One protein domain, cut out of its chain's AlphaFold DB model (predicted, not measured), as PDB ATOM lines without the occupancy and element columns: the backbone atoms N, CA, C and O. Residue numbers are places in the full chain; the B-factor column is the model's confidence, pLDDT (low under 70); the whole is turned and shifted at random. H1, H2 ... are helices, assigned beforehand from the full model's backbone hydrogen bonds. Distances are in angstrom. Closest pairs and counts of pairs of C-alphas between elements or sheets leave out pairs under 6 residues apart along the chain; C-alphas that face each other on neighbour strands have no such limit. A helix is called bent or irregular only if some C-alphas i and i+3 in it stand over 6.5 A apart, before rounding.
ATOM      1  N   PRO A 127       2.701  -8.568  30.691       80.19
ATOM      2  CA  PRO A 127       3.188  -7.373  29.991       80.19
ATOM      3  C   PRO A 127       3.327  -6.146  30.896       80.19
ATOM      4  O   PRO A 127       4.130  -5.253  30.638       80.19
ATOM      5  N   LYS A 128       2.485  -6.067  31.931       85.44
ATOM      6  CA  LYS A 128       2.467  -4.966  32.886       85.44
ATOM      7  C   LYS A 128       1.958  -5.453  34.231       85.44
ATOM      8  O   LYS A 128       0.883  -6.045  34.317       85.44
ATOM      9  N   LEU A 129       2.711  -5.146  35.282       88.75
ATOM     10  CA  LEU A 129       2.298  -5.443  36.645       88.75
ATOM     11  C   LEU A 129       1.148  -4.533  37.110       88.75
ATOM     12  O   LEU A 129       1.078  -3.361  36.721       88.75
ATOM     13  N   PRO A 130       0.254  -5.049  37.974       87.88
ATOM     14  CA  PRO A 130      -0.817  -4.257  38.567       87.88
ATOM     15  C   PRO A 130      -0.236  -3.178  39.486       87.88
ATOM     16  O   PRO A 130       0.902  -3.283  39.935       87.88
ATOM     17  N   ARG A 131      -1.012  -2.141  39.812       89.75
ATOM     18  CA  ARG A 131      -0.561  -1.123  40.776       89.75
ATOM     19  C   ARG A 131      -0.233  -1.767  42.124       89.75
ATOM     20  O   ARG A 131      -0.938  -2.675  42.557       89.75
ATOM     21  N   VAL A 132       0.806  -1.263  42.788       92.00
ATOM     22  CA  VAL A 132       1.163  -1.685  44.146       92.00
ATOM     23  C   VAL A 132      -0.001  -1.369  45.088       92.00
ATOM     24  O   VAL A 132      -0.517  -0.251  45.104       92.00
ATOM     25  N   THR A 133      -0.421  -2.365  45.861       90.75
ATOM     26  CA  THR A 133      -1.481  -2.265  46.872       90.75
ATOM     27  C   THR A 133      -0.938  -2.684  48.240       90.75
ATOM     28  O   THR A 133       0.076  -3.383  48.293       90.75
ATOM     29  N   PRO A 134      -1.614  -2.341  49.355       90.81
ATOM     30  CA  PRO A 134      -1.208  -2.802  50.686       90.81
ATOM     31  C   PRO A 134      -1.094  -4.329  50.795       90.81
ATOM     32  O   PRO A 134      -0.212  -4.841  51.479       90.81
ATOM     33  N   GLU A 135      -1.956  -5.061  50.087       86.75
ATOM     34  CA  GLU A 135      -1.915  -6.523  50.027       86.75
ATOM     35  C   GLU A 135      -0.646  -7.038  49.337       86.75
ATOM     36  O   GLU A 135      -0.011  -7.972  49.824       86.75
ATOM     37  N   LEU A 136      -0.227  -6.394  48.246       92.25
ATOM     38  CA  LEU A 136       1.018  -6.733  47.563       92.25
ATOM     39  C   LEU A 136       2.241  -6.334  48.391       92.25
ATOM     40  O   LEU A 136       3.198  -7.098  48.453       92.25
ATOM     41  N   THR A 137       2.207  -5.201  49.094       92.50
ATOM     42  CA  THR A 137       3.256  -4.850  50.064       92.50
ATOM     43  C   THR A 137       3.362  -5.904  51.168       92.50
ATOM     44  O   THR A 137       4.464  -6.293  51.558       92.50
ATOM     45  N   HIS A 138       2.227  -6.408  51.659       91.19
ATOM     46  CA  HIS A 138       2.202  -7.469  52.659       91.19
ATOM     47  C   HIS A 138       2.779  -8.785  52.118       91.19
ATOM     48  O   HIS A 138       3.614  -9.387  52.789       91.19
ATOM     49  N   LEU A 139       2.417  -9.186  50.895       92.12
ATOM     50  CA  LEU A 139       3.009 -10.335  50.196       92.12
ATOM     51  C   LEU A 139       4.539 -10.235  50.114       92.12
ATOM     52  O   LEU A 139       5.240 -11.164  50.503       92.12
ATOM     53  N   HIS A 140       5.066  -9.093  49.671       93.56
ATOM     54  CA  HIS A 140       6.514  -8.895  49.546       93.56
ATOM     55  C   HIS A 140       7.211  -8.857  50.906       93.56
ATOM     56  O   HIS A 140       8.345  -9.307  51.037       93.56
ATOM     57  N   THR A 141       6.507  -8.402  51.945       90.69
ATOM     58  CA  THR A 141       6.973  -8.537  53.328       90.69
ATOM     59  C   THR A 141       7.057 -10.004  53.751       90.69
ATOM     60  O   THR A 141       7.967 -10.359  54.483       90.69
ATOM     61  N   GLN A 142       6.156 -10.879  53.294       87.31
ATOM     62  CA  GLN A 142       6.284 -12.310  53.581       87.31
ATOM     63  C   GLN A 142       7.465 -12.937  52.841       87.31
ATOM     64  O   GLN A 142       8.147 -13.769  53.425       87.31
ATOM     65  N   PHE A 143       7.784 -12.507  51.617       88.62
ATOM     66  CA  PHE A 143       8.949 -13.015  50.877       88.62
ATOM     67  C   PHE A 143      10.282 -12.823  51.602       88.62
ATOM     68  O   PHE A 143      11.203 -13.601  51.382       88.62
ATOM     69  N   THR A 144      10.389 -11.867  52.528       84.06
ATOM     70  CA  THR A 144      11.603 -11.709  53.346       84.06
ATOM     71  C   THR A 144      11.785 -12.799  54.399       84.06
ATOM     72  O   THR A 144      12.817 -12.852  55.057       84.06
ATOM     73  N   THR A 145      10.785 -13.661  54.586       82.12
ATOM     74  CA  THR A 145      10.865 -14.851  55.447       82.12
ATOM     75  C   THR A 145      11.293 -16.106  54.682       82.12
ATOM     76  O   THR A 145      11.373 -17.179  55.277       82.12
ATOM     77  N   ALA A 146      11.577 -15.974  53.380       74.38
ATOM     78  CA  ALA A 146      12.135 -17.041  52.560       74.38
ATOM     79  C   ALA A 146      13.460 -17.559  53.137       74.38
ATOM     80  O   ALA A 146      14.238 -16.819  53.755       74.38
ATOM     81  N   SER A 147      13.723 -18.843  52.917       79.62
ATOM     82  CA  SER A 147      14.974 -19.464  53.336       79.62
ATOM     83  C   SER A 147      16.157 -18.889  52.542       79.62
ATOM     84  O   SER A 147      16.004 -18.416  51.415       79.62
ATOM     85  N   MET A 148      17.374 -18.956  53.100       79.00
ATOM     86  CA  MET A 148      18.595 -18.532  52.384       79.00
ATOM     87  C   MET A 148      18.773 -19.238  51.031       79.00
ATOM     88  O   MET A 148      19.411 -18.693  50.133       79.00
ATOM     89  N   GLN A 149      18.217 -20.444  50.884       76.00
ATOM     90  CA  GLN A 149      18.274 -21.229  49.650       76.00
ATOM     91  C   GLN A 149      17.446 -20.615  48.516       76.00
ATOM     92  O   GLN A 149      17.618 -21.018  47.377       76.00
ATOM     93  N   SER A 150      16.569 -19.657  48.819       76.75
ATOM     94  CA  SER A 150      15.675 -19.005  47.855       76.75
ATOM     95  C   SER A 150      15.998 -17.526  47.646       76.75
ATOM     96  O   SER A 150      15.206 -16.775  47.076       76.75
ATOM     97  N   TYR A 151      17.166 -17.071  48.106       86.81
ATOM     98  CA  TYR A 151      17.604 -15.695  47.878       86.81
ATOM     99  C   TYR A 151      17.904 -15.414  46.403       86.81
ATOM    100  O   TYR A 151      17.718 -14.289  45.960       86.81
ATOM    101  N   ASP A 152      18.294 -16.416  45.621       81.81
ATOM    102  CA  ASP A 152      18.428 -16.323  44.162       81.81
ATOM    103  C   ASP A 152      17.106 -15.928  43.477       81.81
ATOM    104  O   ASP A 152      17.092 -15.067  42.593       81.81
ATOM    105  N   VAL A 153      15.979 -16.475  43.943       81.88
ATOM    106  CA  VAL A 153      14.631 -16.105  43.488       81.88
ATOM    107  C   VAL A 153      14.332 -14.645  43.822       81.88
ATOM    108  O   VAL A 153      13.798 -13.917  42.982       81.88
ATOM    109  N   LEU A 154      14.703 -14.191  45.024       88.88
ATOM    110  CA  LEU A 154      14.519 -12.797  45.436       88.88
ATOM    111  C   LEU A 154      15.412 -11.836  44.646       88.88
ATOM    112  O   LEU A 154      14.944 -10.762  44.275       88.88
ATOM    113  N   VAL A 155      16.661 -12.211  44.349       88.25
ATOM    114  CA  VAL A 155      17.548 -11.419  43.480       88.25
ATOM    115  C   VAL A 155      16.976 -11.337  42.072       88.25
ATOM    116  O   VAL A 155      16.924 -10.252  41.500       88.25
ATOM    117  N   THR A 156      16.483 -12.451  41.534       85.75
ATOM    118  CA  THR A 156      15.850 -12.495  40.208       85.75
ATOM    119  C   THR A 156      14.646 -11.556  40.143       85.75
ATOM    120  O   THR A 156      14.516 -10.765  39.208       85.75
ATOM    121  N   LEU A 157      13.788 -11.592  41.166       89.69
ATOM    122  CA  LEU A 157      12.630 -10.708  41.270       89.69
ATOM    123  C   LEU A 157      13.038  -9.234  41.388       89.69
ATOM    124  O   LEU A 157      12.479  -8.379  40.704       89.69
ATOM    125  N   LEU A 158      14.023  -8.938  42.237       91.38
ATOM    126  CA  LEU A 158      14.525  -7.583  42.457       91.38
ATOM    127  C   LEU A 158      15.172  -7.001  41.192       91.38
ATOM    128  O   LEU A 158      14.923  -5.843  40.863       91.38
ATOM    129  N   THR A 159      15.940  -7.813  40.462       88.25
ATOM    130  CA  THR A 159      16.539  -7.457  39.165       88.25
ATOM    131  C   THR A 159      15.453  -7.098  38.164       88.25
ATOM    132  O   THR A 159      15.457  -6.001  37.608       88.25
ATOM    133  N   TYR A 160      14.461  -7.981  38.015       90.12
ATOM    134  CA  TYR A 160      13.328  -7.753  37.127       90.12
ATOM    135  C   TYR A 160      12.580  -6.457  37.478       90.12
ATOM    136  O   TYR A 160      12.217  -5.680  36.597       90.12
ATOM    137  N   TYR A 161      12.378  -6.173  38.767       94.62
ATOM    138  CA  TYR A 161      11.733  -4.936  39.198       94.62
ATOM    139  C   TYR A 161      12.535  -3.687  38.886       94.62
ATOM    140  O   TYR A 161      11.945  -2.708  38.426       94.62
ATOM    141  N   ASN A 162      13.845  -3.723  39.105       91.94
ATOM    142  CA  ASN A 162      14.728  -2.617  38.761       91.94
ATOM    143  C   ASN A 162      14.669  -2.289  37.257       91.94
ATOM    144  O   ASN A 162      14.696  -1.124  36.875       91.94
ATOM    145  N   GLU A 163      14.567  -3.309  36.405       89.38
ATOM    146  CA  GLU A 163      14.604  -3.146  34.947       89.38
ATOM    147  C   GLU A 163      13.236  -2.817  34.332       89.38
ATOM    148  O   GLU A 163      13.155  -2.085  33.343       89.38
ATOM    149  N   HIS A 164      12.149  -3.341  34.907       91.12
ATOM    150  CA  HIS A 164      10.840  -3.353  34.247       91.12
ATOM    151  C   HIS A 164       9.682  -2.816  35.097       91.12
ATOM    152  O   HIS A 164       8.606  -2.543  34.558       91.12
ATOM    153  N   ALA A 165       9.853  -2.647  36.412       92.06
ATOM    154  CA  ALA A 165       8.756  -2.300  37.312       92.06
ATOM    155  C   ALA A 165       9.188  -1.425  38.497       92.06
ATOM    156  O   ALA A 165       9.052  -1.814  39.660       92.06
ATOM    157  N   GLN A 166       9.609  -0.192  38.203       92.00
ATOM    158  CA  GLN A 166      10.110   0.761  39.201       92.00
ATOM    159  C   GLN A 166       9.240   0.903  40.470       92.00
ATOM    160  O   GLN A 166       9.802   0.899  41.562       92.00
ATOM    161  N   PRO A 167       7.889   0.965  40.407       93.94
ATOM    162  CA  PRO A 167       7.075   1.049  41.623       93.94
ATOM    163  C   PRO A 167       7.209  -0.174  42.543       93.94
ATOM    164  O   PRO A 167       7.153  -0.037  43.764       93.94
ATOM    165  N   TYR A 168       7.386  -1.369  41.971       95.44
ATOM    166  CA  TYR A 168       7.639  -2.584  42.748       95.44
ATOM    167  C   TYR A 168       9.057  -2.620  43.279       95.44
ATOM    168  O   TYR A 168       9.257  -3.070  44.400       95.44
ATOM    169  N   PHE A 169      10.017  -2.119  42.504       94.44
ATOM    170  CA  PHE A 169      11.392  -1.999  42.955       94.44
ATOM    171  C   PHE A 169      11.475  -1.128  44.211       94.44
ATOM    172  O   PHE A 169      11.948  -1.603  45.237       94.44
ATOM    173  N   THR A 170      10.890   0.075  44.179       92.38
ATOM    174  CA  THR A 170      10.816   0.975  45.342       92.38
ATOM    175  C   THR A 170      10.122   0.323  46.541       92.38
ATOM    176  O   THR A 170      10.608   0.391  47.668       92.38
ATOM    177  N   MET A 171       9.001  -0.366  46.315       94.75
ATOM    178  CA  MET A 171       8.290  -1.059  47.392       94.75
ATOM    179  C   MET A 171       9.109  -2.217  47.985       94.75
ATOM    180  O   MET A 171       9.143  -2.374  49.205       94.75
ATOM    181  N   MET A 172       9.802  -3.000  47.156       93.12
ATOM    182  CA  MET A 172      10.651  -4.106  47.606       93.12
ATOM    183  C   MET A 172      11.876  -3.593  48.371       93.12
ATOM    184  O   MET A 172      12.225  -4.162  49.404       93.12
ATOM    185  N   THR A 173      12.485  -2.484  47.940       90.44
ATOM    186  CA  THR A 173      13.588  -1.840  48.672       90.44
ATOM    187  C   THR A 173      13.132  -1.285  50.020       90.44
ATOM    188  O   THR A 173      13.835  -1.458  51.013       90.44
ATOM    189  N   ASP A 174      11.928  -0.708  50.105       89.19
ATOM    190  CA  ASP A 174      11.351  -0.251  51.378       89.19
ATOM    191  C   ASP A 174      11.085  -1.415  52.341       89.19
ATOM    192  O   ASP A 174      11.293  -1.303  53.555       89.19
ATOM    193  N   VAL A 175      10.611  -2.544  51.809       90.81
ATOM    194  CA  VAL A 175      10.421  -3.781  52.572       90.81
ATOM    195  C   VAL A 175      11.768  -4.304  53.067       90.81
ATOM    196  O   VAL A 175      11.909  -4.559  54.261       90.81
ATOM    197  N   PHE A 176      12.769  -4.409  52.191       90.19
ATOM    198  CA  PHE A 176      14.119  -4.866  52.535       90.19
ATOM    199  C   PHE A 176      14.752  -3.992  53.607       90.19
ATOM    200  O   PHE A 176      15.265  -4.517  54.590       90.19
ATOM    201  N   TYR A 177      14.623  -2.673  53.486       85.50
ATOM    202  CA  TYR A 177      15.072  -1.729  54.500       85.50
ATOM    203  C   TYR A 177      14.399  -1.975  55.860       85.50
ATOM    204  O   TYR A 177      15.067  -2.133  56.883       85.50
ATOM    205  N   LYS A 178      13.062  -2.058  55.888       85.50
ATOM    206  CA  LYS A 178      12.309  -2.306  57.129       85.50
ATOM    207  C   LYS A 178      12.671  -3.639  57.776       85.50
ATOM    208  O   LYS A 178      12.621  -3.737  59.000       85.50
ATOM    209  N   GLN A 179      12.978  -4.649  56.968       82.25
ATOM    210  CA  GLN A 179      13.296  -5.992  57.439       82.25
ATOM    211  C   GLN A 179      14.756  -6.131  57.856       82.25
ATOM    212  O   GLN A 179      15.013  -6.773  58.865       82.25
ATOM    213  N   ALA A 180      15.697  -5.456  57.194       79.19
ATOM    214  CA  ALA A 180      17.093  -5.412  57.625       79.19
ATOM    215  C   ALA A 180      17.225  -4.913  59.076       79.19
ATOM    216  O   ALA A 180      17.965  -5.497  59.862       79.19
ATOM    217  N   ASN A 181      16.400  -3.931  59.457       72.88
ATOM    218  CA  ASN A 181      16.337  -3.379  60.815       72.88
ATOM    219  C   ASN A 181      15.620  -4.276  61.851       72.88
ATOM    220  O   ASN A 181      15.566  -3.919  63.027       72.88
ATOM    221  N   LYS A 182      15.005  -5.393  61.439       71.88
ATOM    222  CA  LYS A 182      14.166  -6.255  62.300       71.88
ATOM    223  C   LYS A 182      14.570  -7.733  62.309       71.88
ATOM    224  O   LYS A 182      14.185  -8.446  63.232       71.88
ATOM    225  N   ALA A 183      15.251  -8.210  61.270       58.97
ATOM    226  CA  ALA A 183      15.409  -9.628  60.965       58.97
ATOM    227  C   ALA A 183      16.688 -10.262  61.550       58.97
ATOM    228  O   ALA A 183      17.565  -9.595  62.095       58.97
ATOM    229  N   HIS A 184      16.785 -11.591  61.422       60.66
ATOM    230  CA  HIS A 184      17.986 -12.372  61.724       60.66
ATOM    231  C   HIS A 184      19.170 -11.964  60.823       60.66
ATOM    232  O   HIS A 184      18.976 -11.647  59.648       60.66
ATOM    233  N   GLN A 185      20.402 -12.063  61.345       68.06
ATOM    234  CA  GLN A 185      21.638 -11.627  60.665       68.06
ATOM    235  C   GLN A 185      21.771 -12.005  59.169       68.06
ATOM    236  O   GLN A 185      22.217 -11.147  58.401       68.06
ATOM    237  N   PRO A 186      21.404 -13.224  58.710       74.50
ATOM    238  CA  PRO A 186      21.596 -13.609  57.309       74.50
ATOM    239  C   PRO A 186      20.737 -12.820  56.311       74.50
ATOM    240  O   PRO A 186      21.243 -12.396  55.273       74.50
ATOM    241  N   PHE A 187      19.461 -12.571  56.633       83.25
ATOM    242  CA  PHE A 187      18.575 -11.807  55.748       83.25
ATOM    243  C   PHE A 187      18.931 -10.323  55.757       83.25
ATOM    244  O   PHE A 187      18.967  -9.700  54.698       83.25
ATOM    245  N   SER A 188      19.246  -9.763  56.930       83.25
ATOM    246  CA  SER A 188      19.699  -8.372  57.028       83.25
ATOM    247  C   SER A 188      20.929  -8.144  56.154       83.25
ATOM    248  O   SER A 188      20.948  -7.223  55.346       83.25
ATOM    249  N   THR A 189      21.899  -9.056  56.209       85.00
ATOM    250  CA  THR A 189      23.086  -9.007  55.347       85.00
ATOM    251  C   THR A 189      22.723  -9.036  53.860       85.00
ATOM    252  O   THR A 189      23.181  -8.188  53.098       85.00
ATOM    253  N   PHE A 190      21.854  -9.961  53.443       88.19
ATOM    254  CA  PHE A 190      21.372 -10.042  52.062       88.19
ATOM    255  C   PHE A 190      20.699  -8.743  51.595       88.19
ATOM    256  O   PHE A 190      21.047  -8.212  50.541       88.19
ATOM    257  N   ALA A 191      19.773  -8.214  52.393       88.44
ATOM    258  CA  ALA A 191      19.026  -7.006  52.073       88.44
ATOM    259  C   ALA A 191      19.953  -5.793  51.901       88.44
ATOM    260  O   ALA A 191      19.822  -5.052  50.925       88.44
ATOM    261  N   LEU A 192      20.919  -5.609  52.807       87.69
ATOM    262  CA  LEU A 192      21.883  -4.506  52.756       87.69
ATOM    263  C   LEU A 192      22.810  -4.604  51.535       87.69
ATOM    264  O   LEU A 192      23.037  -3.601  50.855       87.69
ATOM    265  N   VAL A 193      23.291  -5.809  51.211       87.19
ATOM    266  CA  VAL A 193      24.126  -6.059  50.023       87.19
ATOM    267  C   VAL A 193      23.342  -5.811  48.735       87.19
ATOM    268  O   VAL A 193      23.849  -5.150  47.830       87.19
ATOM    269  N   ALA A 194      22.096  -6.284  48.655       88.31
ATOM    270  CA  ALA A 194      21.238  -6.060  47.498       88.31
ATOM    271  C   ALA A 194      20.952  -4.562  47.291       88.31
ATOM    272  O   ALA A 194      21.127  -4.049  46.188       88.31
ATOM    273  N   MET A 195      20.594  -3.827  48.350       87.75
ATOM    274  CA  MET A 195      20.388  -2.375  48.266       87.75
ATOM    275  C   MET A 195      21.652  -1.635  47.806       87.75
ATOM    276  O   MET A 195      21.565  -0.745  46.957       87.75
ATOM    277  N   TYR A 196      22.828  -2.029  48.309       87.12
ATOM    278  CA  TYR A 196      24.106  -1.463  47.873       87.12
ATOM    279  C   TYR A 196      24.398  -1.755  46.391       87.12
ATOM    280  O   TYR A 196      24.781  -0.847  45.650       87.12
ATOM    281  N   ALA A 197      24.172  -2.990  45.930       86.00
ATOM    282  CA  ALA A 197      24.416  -3.396  44.544       86.00
ATOM    283  C   ALA A 197      23.623  -2.547  43.533       86.00
ATOM    284  O   ALA A 197      24.152  -2.154  42.493       86.00
ATOM    285  N   TYR A 198      22.385  -2.183  43.874       87.06
ATOM    286  CA  TYR A 198      21.544  -1.297  43.060       87.06
ATOM    287  C   TYR A 198      21.681   0.194  43.412       87.06
ATOM    288  O   TYR A 198      20.853   1.008  42.995       87.06
ATOM    289  N   LYS A 199      22.719   0.568  44.173       82.69
ATOM    290  CA  LYS A 199      23.033   1.949  44.582       82.69
ATOM    291  C   LYS A 199      21.853   2.688  45.232       82.69
ATOM    292  O   LYS A 199      21.698   3.897  45.054       82.69
ATOM    293  N   GLN A 200      21.027   1.979  46.000       80.25
ATOM    294  CA  GLN A 200      19.863   2.557  46.674       80.25
ATOM    295  C   GLN A 200      20.265   3.234  47.977       80.25
ATOM    296  O   GLN A 200      20.195   2.647  49.055       80.25
ATOM    297  N   ARG A 201      20.714   4.487  47.881       65.38
ATOM    298  CA  ARG A 201      21.152   5.248  49.050       65.38
ATOM    299  C   ARG A 201      19.977   5.498  49.996       65.38
ATOM    300  O   ARG A 201      18.971   6.085  49.612       65.38
ATOM    301  N   ASN A 202      20.139   5.065  51.241       66.44
ATOM    302  CA  ASN A 202      19.195   5.335  52.312       66.44
ATOM    303  C   ASN A 202      19.981   5.779  53.544       66.44
ATOM    304  O   ASN A 202      20.522   4.951  54.276       66.44
ATOM    305  N   ASP A 203      20.054   7.094  53.746       64.94
ATOM    306  CA  ASP A 203      20.821   7.706  54.837       64.94
ATOM    307  C   ASP A 203      20.215   7.410  56.227       64.94
ATOM    308  O   ASP A 203      20.850   7.670  57.245       64.94
ATOM    309  N   ALA A 204      19.007   6.833  56.288       62.16
ATOM    310  CA  ALA A 204      18.395   6.370  57.531       62.16
ATOM    311  C   ALA A 204      18.839   4.949  57.934       62.16
ATOM    312  O   ALA A 204      18.522   4.496  59.035       62.16
ATOM    313  N   CYS A 205      19.570   4.230  57.074       66.06
ATOM    314  CA  CYS A 205      20.108   2.914  57.400       66.06
ATOM    315  C   CYS A 205      21.370   3.055  58.259       66.06
ATOM    316  O   CYS A 205      22.470   3.230  57.745       66.06
ATOM    317  N   SER A 206      21.201   2.962  59.579       64.75
ATOM    318  CA  SER A 206      22.291   3.032  60.560       64.75
ATOM    319  C   SER A 206      23.042   1.709  60.745       64.75
ATOM    320  O   SER A 206      23.759   1.549  61.733       64.75
ATOM    321  N   ASP A 207      22.840   0.728  59.862       77.12
ATOM    322  CA  ASP A 207      23.515  -0.558  59.984       77.12
ATOM    323  C   ASP A 207      25.001  -0.391  59.633       77.12
ATOM    324  O   ASP A 207      25.362   0.123  58.565       77.12
ATOM    325  N   GLY A 208      25.870  -0.805  60.558       79.88
ATOM    326  CA  GLY A 208      27.317  -0.689  60.400       79.88
ATOM    327  C   GLY A 208      27.828  -1.419  59.157       79.88
ATOM    328  O   GLY A 208      28.746  -0.928  58.507       79.88
ATOM    329  N   LEU A 209      27.185  -2.522  58.752       81.06
ATOM    330  CA  LEU A 209      27.548  -3.255  57.541       81.06
ATOM    331  C   LEU A 209      27.209  -2.468  56.269       81.06
ATOM    332  O   LEU A 209      27.990  -2.469  55.320       81.06
ATOM    333  N   TYR A 210      26.062  -1.786  56.238       84.50
ATOM    334  CA  TYR A 210      25.679  -0.954  55.096       84.50
ATOM    335  C   TYR A 210      26.609   0.250  54.943       84.50
ATOM    336  O   TYR A 210      27.019   0.600  53.838       84.50
ATOM    337  N   THR A 211      26.986   0.849  56.070       83.31
ATOM    338  CA  THR A 211      27.941   1.959  56.113       83.31
ATOM    339  C   THR A 211      29.324   1.510  55.635       83.31
ATOM    340  O   THR A 211      29.889   2.142  54.744       83.31
ATOM    341  N   ALA A 212      29.815   0.368  56.127       84.12
ATOM    342  CA  ALA A 212      31.066  -0.253  55.689       84.12
ATOM    343  C   ALA A 212      31.062  -0.587  54.183       84.12
ATOM    344  O   ALA A 212      32.047  -0.340  53.481       84.12
ATOM    345  N   LEU A 213      29.931  -1.079  53.657       83.69
ATOM    346  CA  LEU A 213      29.710  -1.276  52.220       83.69
ATOM    347  C   LEU A 213      29.806   0.035  51.436       83.69
ATOM    348  O   LEU A 213      30.414   0.070  50.376       83.69
ATOM    349  N   TRP A 214      29.249   1.139  51.923       83.25
ATOM    350  CA  TRP A 214      29.370   2.424  51.225       83.25
ATOM    351  C   TRP A 214      30.762   3.050  51.315       83.25
ATOM    352  O   TRP A 214      31.179   3.733  50.379       83.25
ATOM    353  N   GLN A 215      31.474   2.815  52.414       83.94
ATOM    354  CA  GLN A 215      32.789   3.397  52.689       83.94
ATOM    355  C   GLN A 215      33.960   2.605  52.097       83.94
ATOM    356  O   GLN A 215      35.081   3.111  52.093       83.94
ATOM    357  N   GLY A 216      33.737   1.404  51.552       78.69
ATOM    358  CA  GLY A 216      34.834   0.614  50.981       78.69
ATOM    359  C   GLY A 216      35.581  -0.259  51.983       78.69
ATOM    360  O   GLY A 216      36.684  -0.710  51.683       78.69
ATOM    361  N   GLU A 217      35.013  -0.517  53.159       84.88
ATOM    362  CA  GLU A 217      35.693  -1.219  54.252       84.88
ATOM    363  C   GLU A 217      35.655  -2.746  54.066       84.88
ATOM    364  O   GLU A 217      34.910  -3.477  54.723       84.88
ATOM    365  N   LEU A 218      36.477  -3.250  53.142       76.56
ATOM    366  CA  LEU A 218      36.483  -4.659  52.724       76.56
ATOM    367  C   LEU A 218      36.658  -5.661  53.875       76.56
ATOM    368  O   LEU A 218      36.090  -6.753  53.813       76.56
ATOM    369  N   ASP A 219      37.427  -5.319  54.909       78.25
ATOM    370  CA  ASP A 219      37.696  -6.214  56.042       78.25
ATOM    371  C   ASP A 219      36.471  -6.411  56.942       78.25
ATOM    372  O   ASP A 219      36.262  -7.503  57.471       78.25
ATOM    373  N   VAL A 220      35.625  -5.383  57.057       80.38
ATOM    374  CA  VAL A 220      34.362  -5.434  57.805       80.38
ATOM    375  C   VAL A 220      33.302  -6.174  56.996       80.38
ATOM    376  O   VAL A 220      32.555  -6.981  57.534       80.38
ATOM    377  N   VAL A 221      33.259  -5.946  55.685       79.94
ATOM    378  CA  VAL A 221      32.219  -6.488  54.800       79.94
ATOM    379  C   VAL A 221      32.401  -7.988  54.526       79.94
ATOM    380  O   VAL A 221      31.429  -8.748  54.479       79.94
ATOM    381  N   ARG A 222      33.644  -8.446  54.347       80.19
ATOM    382  CA  ARG A 222      33.962  -9.794  53.845       80.19
ATOM    383  C   ARG A 222      33.337 -10.954  54.642       80.19
ATOM    384  O   ARG A 222      32.757 -11.830  54.001       80.19
ATOM    385  N   PRO A 223      33.390 -11.002  55.990       80.75
ATOM    386  CA  PRO A 223      32.836 -12.125  56.754       80.75
ATOM    387  C   PRO A 223      31.321 -12.290  56.595       80.75
ATOM    388  O   PRO A 223      30.816 -13.409  56.640       80.75
ATOM    389  N   HIS A 224      30.603 -11.185  56.391       78.31
ATOM    390  CA  HIS A 224      29.151 -11.179  56.227       78.31
ATOM    391  C   HIS A 224      28.734 -11.620  54.823       78.31
ATOM    392  O   HIS A 224      27.700 -12.257  54.642       78.31
ATOM    393  N   ILE A 225      29.558 -11.322  53.823       75.56
ATOM    394  CA  ILE A 225      29.266 -11.621  52.423       75.56
ATOM    395  C   ILE A 225      29.619 -13.066  52.037       75.56
ATOM    396  O   ILE A 225      28.958 -13.644  51.174       75.56
ATOM    397  N   GLU A 226      30.597 -13.690  52.701       75.00
ATOM    398  CA  GLU A 226      31.043 -15.058  52.385       75.00
ATOM    399  C   GLU A 226      29.905 -16.111  52.369       75.00
ATOM    400  O   GLU A 226      29.844 -16.893  51.417       75.00
ATOM    401  N   PRO A 227      28.942 -16.127  53.319       72.56
ATOM    402  CA  PRO A 227      27.791 -17.038  53.277       72.56
ATOM    403  C   PRO A 227      26.849 -16.826  52.081       72.56
ATOM    404  O   PRO A 227      26.074 -17.719  51.747       72.56
ATOM    405  N   LEU A 228      26.894 -15.656  51.439       73.06
ATOM    406  CA  LEU A 228      26.042 -15.284  50.305       73.06
ATOM    407  C   LEU A 228      26.757 -15.418  48.958       73.06
ATOM    408  O   LEU A 228      26.179 -15.108  47.919       73.06
ATOM    409  N   ARG A 229      27.998 -15.913  48.938       73.00
ATOM    410  CA  ARG A 229      28.860 -15.934  47.748       73.00
ATOM    411  C   ARG A 229      28.227 -16.558  46.503       73.00
ATOM    412  O   ARG A 229      28.555 -16.154  45.394       73.00
ATOM    413  N   GLN A 230      27.309 -17.503  46.681       73.00
ATOM    414  CA  GLN A 230      26.594 -18.173  45.591       73.00
ATOM    415  C   GLN A 230      25.564 -17.286  44.866       73.00
ATOM    416  O   GLN A 230      25.312 -17.511  43.688       73.00
ATOM    417  N   ILE A 231      24.993 -16.276  45.533       69.06
ATOM    418  CA  ILE A 231      23.976 -15.382  44.946       69.06
ATOM    419  C   ILE A 231      24.542 -14.025  44.515       69.06
ATOM    420  O   ILE A 231      23.931 -13.338  43.707       69.06
ATOM    421  N   ILE A 232      25.715 -13.630  45.022       75.38
ATOM    422  CA  ILE A 232      26.370 -12.361  44.666       75.38
ATOM    423  C   ILE A 232      26.581 -12.184  43.154       75.38
ATOM    424  O   ILE A 232      26.378 -11.068  42.676       75.38
ATOM    425  N   PRO A 233      26.954 -13.221  42.375       78.69
ATOM    426  CA  PRO A 233      27.106 -13.080  40.928       78.69
ATOM    427  C   PRO A 233      25.819 -12.652  40.210       78.69
ATOM    428  O   PRO A 233      25.895 -12.120  39.108       78.69
ATOM    429  N   LEU A 234      24.651 -12.873  40.827       74.69
ATOM    430  CA  LEU A 234      23.346 -12.492  40.280       74.69
ATOM    431  C   LEU A 234      23.035 -11.000  40.482       74.69
ATOM    432  O   LEU A 234      22.125 -10.475  39.850       74.69
ATOM    433  N   LEU A 235      23.769 -10.317  41.366       80.31
ATOM    434  CA  LEU A 235      23.640  -8.881  41.591       80.31
ATOM    435  C   LEU A 235      24.536  -8.089  40.623       80.31
ATOM    436  O   LEU A 235      25.548  -8.610  40.140       80.31
ATOM    437  N   PRO A 236      24.228  -6.803  40.371       80.62
ATOM    438  CA  PRO A 236      25.129  -5.919  39.648       80.62
ATOM    439  C   PRO A 236      26.509  -5.868  40.309       80.62
ATOM    440  O   PRO A 236      26.638  -5.623  41.511       80.62
ATOM    441  N   GLN A 237      27.551  -6.069  39.504       77.31
ATOM    442  CA  GLN A 237      28.938  -6.107  39.963       77.31
ATOM    443  C   GLN A 237      29.463  -4.687  40.202       77.31
ATOM    444  O   GLN A 237      30.112  -4.079  39.354       77.31
ATOM    445  N   THR A 238      29.127  -4.117  41.359       75.56
ATOM    446  CA  THR A 238      29.665  -2.830  41.818       75.56
ATOM    447  C   THR A 238      31.096  -2.993  42.342       75.56
ATOM    448  O   THR A 238      31.518  -4.103  42.644       75.56
ATOM    449  N   GLY A 239      31.864  -1.901  42.461       72.81
ATOM    450  CA  GLY A 239      33.310  -1.954  42.739       72.81
ATOM    451  C   GLY A 239      33.718  -2.866  43.905       72.81
ATOM    452  O   GLY A 239      34.570  -3.730  43.727       72.81
ATOM    453  N   ILE A 240      33.072  -2.742  45.067       74.31
ATOM    454  CA  ILE A 240      33.343  -3.602  46.234       74.31
ATOM    455  C   ILE A 240      32.891  -5.045  46.004       74.31
ATOM    456  O   ILE A 240      33.582  -5.977  46.405       74.31
ATOM    457  N   ILE A 241      31.747  -5.239  45.345       76.00
ATOM    458  CA  ILE A 241      31.214  -6.572  45.051       76.00
ATOM    459  C   ILE A 241      32.165  -7.322  44.105       76.00
ATOM    460  O   ILE A 241      32.529  -8.462  44.387       76.00
ATOM    461  N   ALA A 242      32.647  -6.657  43.054       75.62
ATOM    462  CA  ALA A 242      33.632  -7.201  42.124       75.62
ATOM    463  C   ALA A 242      34.954  -7.548  42.835       75.62
ATOM    464  O   ALA A 242      35.453  -8.663  42.705       75.62
ATOM    465  N   GLN A 243      35.472  -6.648  43.682       73.12
ATOM    466  CA  GLN A 243      36.703  -6.882  44.453       73.12
ATOM    467  C   GLN A 243      36.602  -8.074  45.420       73.12
ATOM    468  O   GLN A 243      37.588  -8.773  45.652       73.12
ATOM    469  N   LEU A 244      35.419  -8.331  45.983       67.19
ATOM    470  CA  LEU A 244      35.176  -9.488  46.850       67.19
ATOM    471  C   LEU A 244      35.065 -10.805  46.067       67.19
ATOM    472  O   LEU A 244      35.417 -11.858  46.604       67.19
ATOM    473  N   LEU A 245      34.615 -10.763  44.807       66.00
ATOM    474  CA  LEU A 245      34.609 -11.927  43.917       66.00
ATOM    475  C   LEU A 245      36.010 -12.275  43.393       66.00
ATOM    476  O   LEU A 245      36.333 -13.463  43.306       66.00
ATOM    477  N   ASP A 246      36.833 -11.258  43.111       66.69
ATOM    478  CA  ASP A 246      38.203 -11.391  42.589       66.69
ATOM    479  C   ASP A 246      39.236 -11.790  43.657       66.69
ATOM    480  O   ASP A 246      40.341 -12.237  43.336       66.69
ATOM    481  N   ALA A 247      38.898 -11.662  44.945       54.78
ATOM    482  CA  ALA A 247      39.789 -12.047  46.031       54.78
ATOM    483  C   ALA A 247      40.093 -13.562  45.997       54.78
ATOM    484  O   ALA A 247      39.169 -14.384  45.882       54.78
TER     485      ALA A 247
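This is residues 127 to 247 of the 565 residues of an uncharacterized protein of Caryophanon latum (UniProt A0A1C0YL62). Three helices, H2, H3 and H4, form an up-and-down bundle with their centres in a triangle, and H1 packs slantwise on H3 at one end of the domain. On the other side of H4, the shorter helices H5 and H6 pack on it, and H7 lies beyond, at the far end. The printed part has 121 residues with seven named helices, H1 to H7 in chain order, and no named strand; the class is all helix. It is compact, with a radius of gyration of the C-alphas of 13.9 A, and spans 42 by 28 by 27 A.

H2, residues 148 to 164, is the longest helix. Its residues 158 to 162 touch H3, residues 166 to 180, most closely at the C-alphas of Tyr 161 and Phe 169, 4.8 A apart; the two form a hairpin with a shallow tilt of 34 degrees, only just short of steep, opposite ways. H3 forms a second hairpin with H4, residues 185 to 197, at a tilt of 36 degrees, only just steep; the closest C-alphas, of Ala 180 and Ser 188, are 4.0 A apart. H4 is the hub, touching four helices. Residues 148 to 155 of H2 touch it at a shallow tilt of 25 degrees, the same way, with the C-alphas of Met 148 and Phe 187 closest at 7.5 A. H1, residues 134 to 143, touches H3 at a steep tilt of 55 degrees, with the C-alphas of Thr 141 and Val 175 closest at 5.9 A. H5, residues 208 to 215, touches H4 at a shallow tilt of 20 degrees, the same way; the C-alphas of Leu 192 and Tyr 210 are closest, at 5.7 A. H6, residues 218 to 228, touches H5, closest at the C-alphas of Leu 209 and Val 221, 6.3 A apart, and touches residues 189 to 193 of H4, closest at the C-alphas of Thr 189 and His 224, 6.5 A apart. H7, residues 239 to 246, only just touches H6, with 3 pairs of C-alphas within 8 A, those of Arg 222 and Leu 244 closest at 7.1 A. H1 and H7 are apart. Every O i to N i+4 pair is within hydrogen-bond range in H1, H3, H4, H5 and H7; in H2 11 of 13 are, and in H6 3 of 7, beside 4 of 8 O i to N i+3 pairs.

H2 measures 24.9 A from first to last C-alpha, H3 20.6 A and H4 18.3 A. H1 begins at C-alpha 134, (-1.208, -2.802, 50.686), and H7 ends at C-alpha 246, (38.203, -11.391, 42.589). H2 is irregular, with C-alphas 149 and 152 7.4 A apart, and H6 only just so, with C-alphas 220 and 223 6.9 A apart.

The C-alphas of Pro 127 and Asp 219, the two farthest apart, are 43.3 A from each other. The printed part has no cut and no long link. Mean pLDDT of the printed part is 81.7; residues 183 to 185, 201 to 206, 231 and 244 to 247 are under 70.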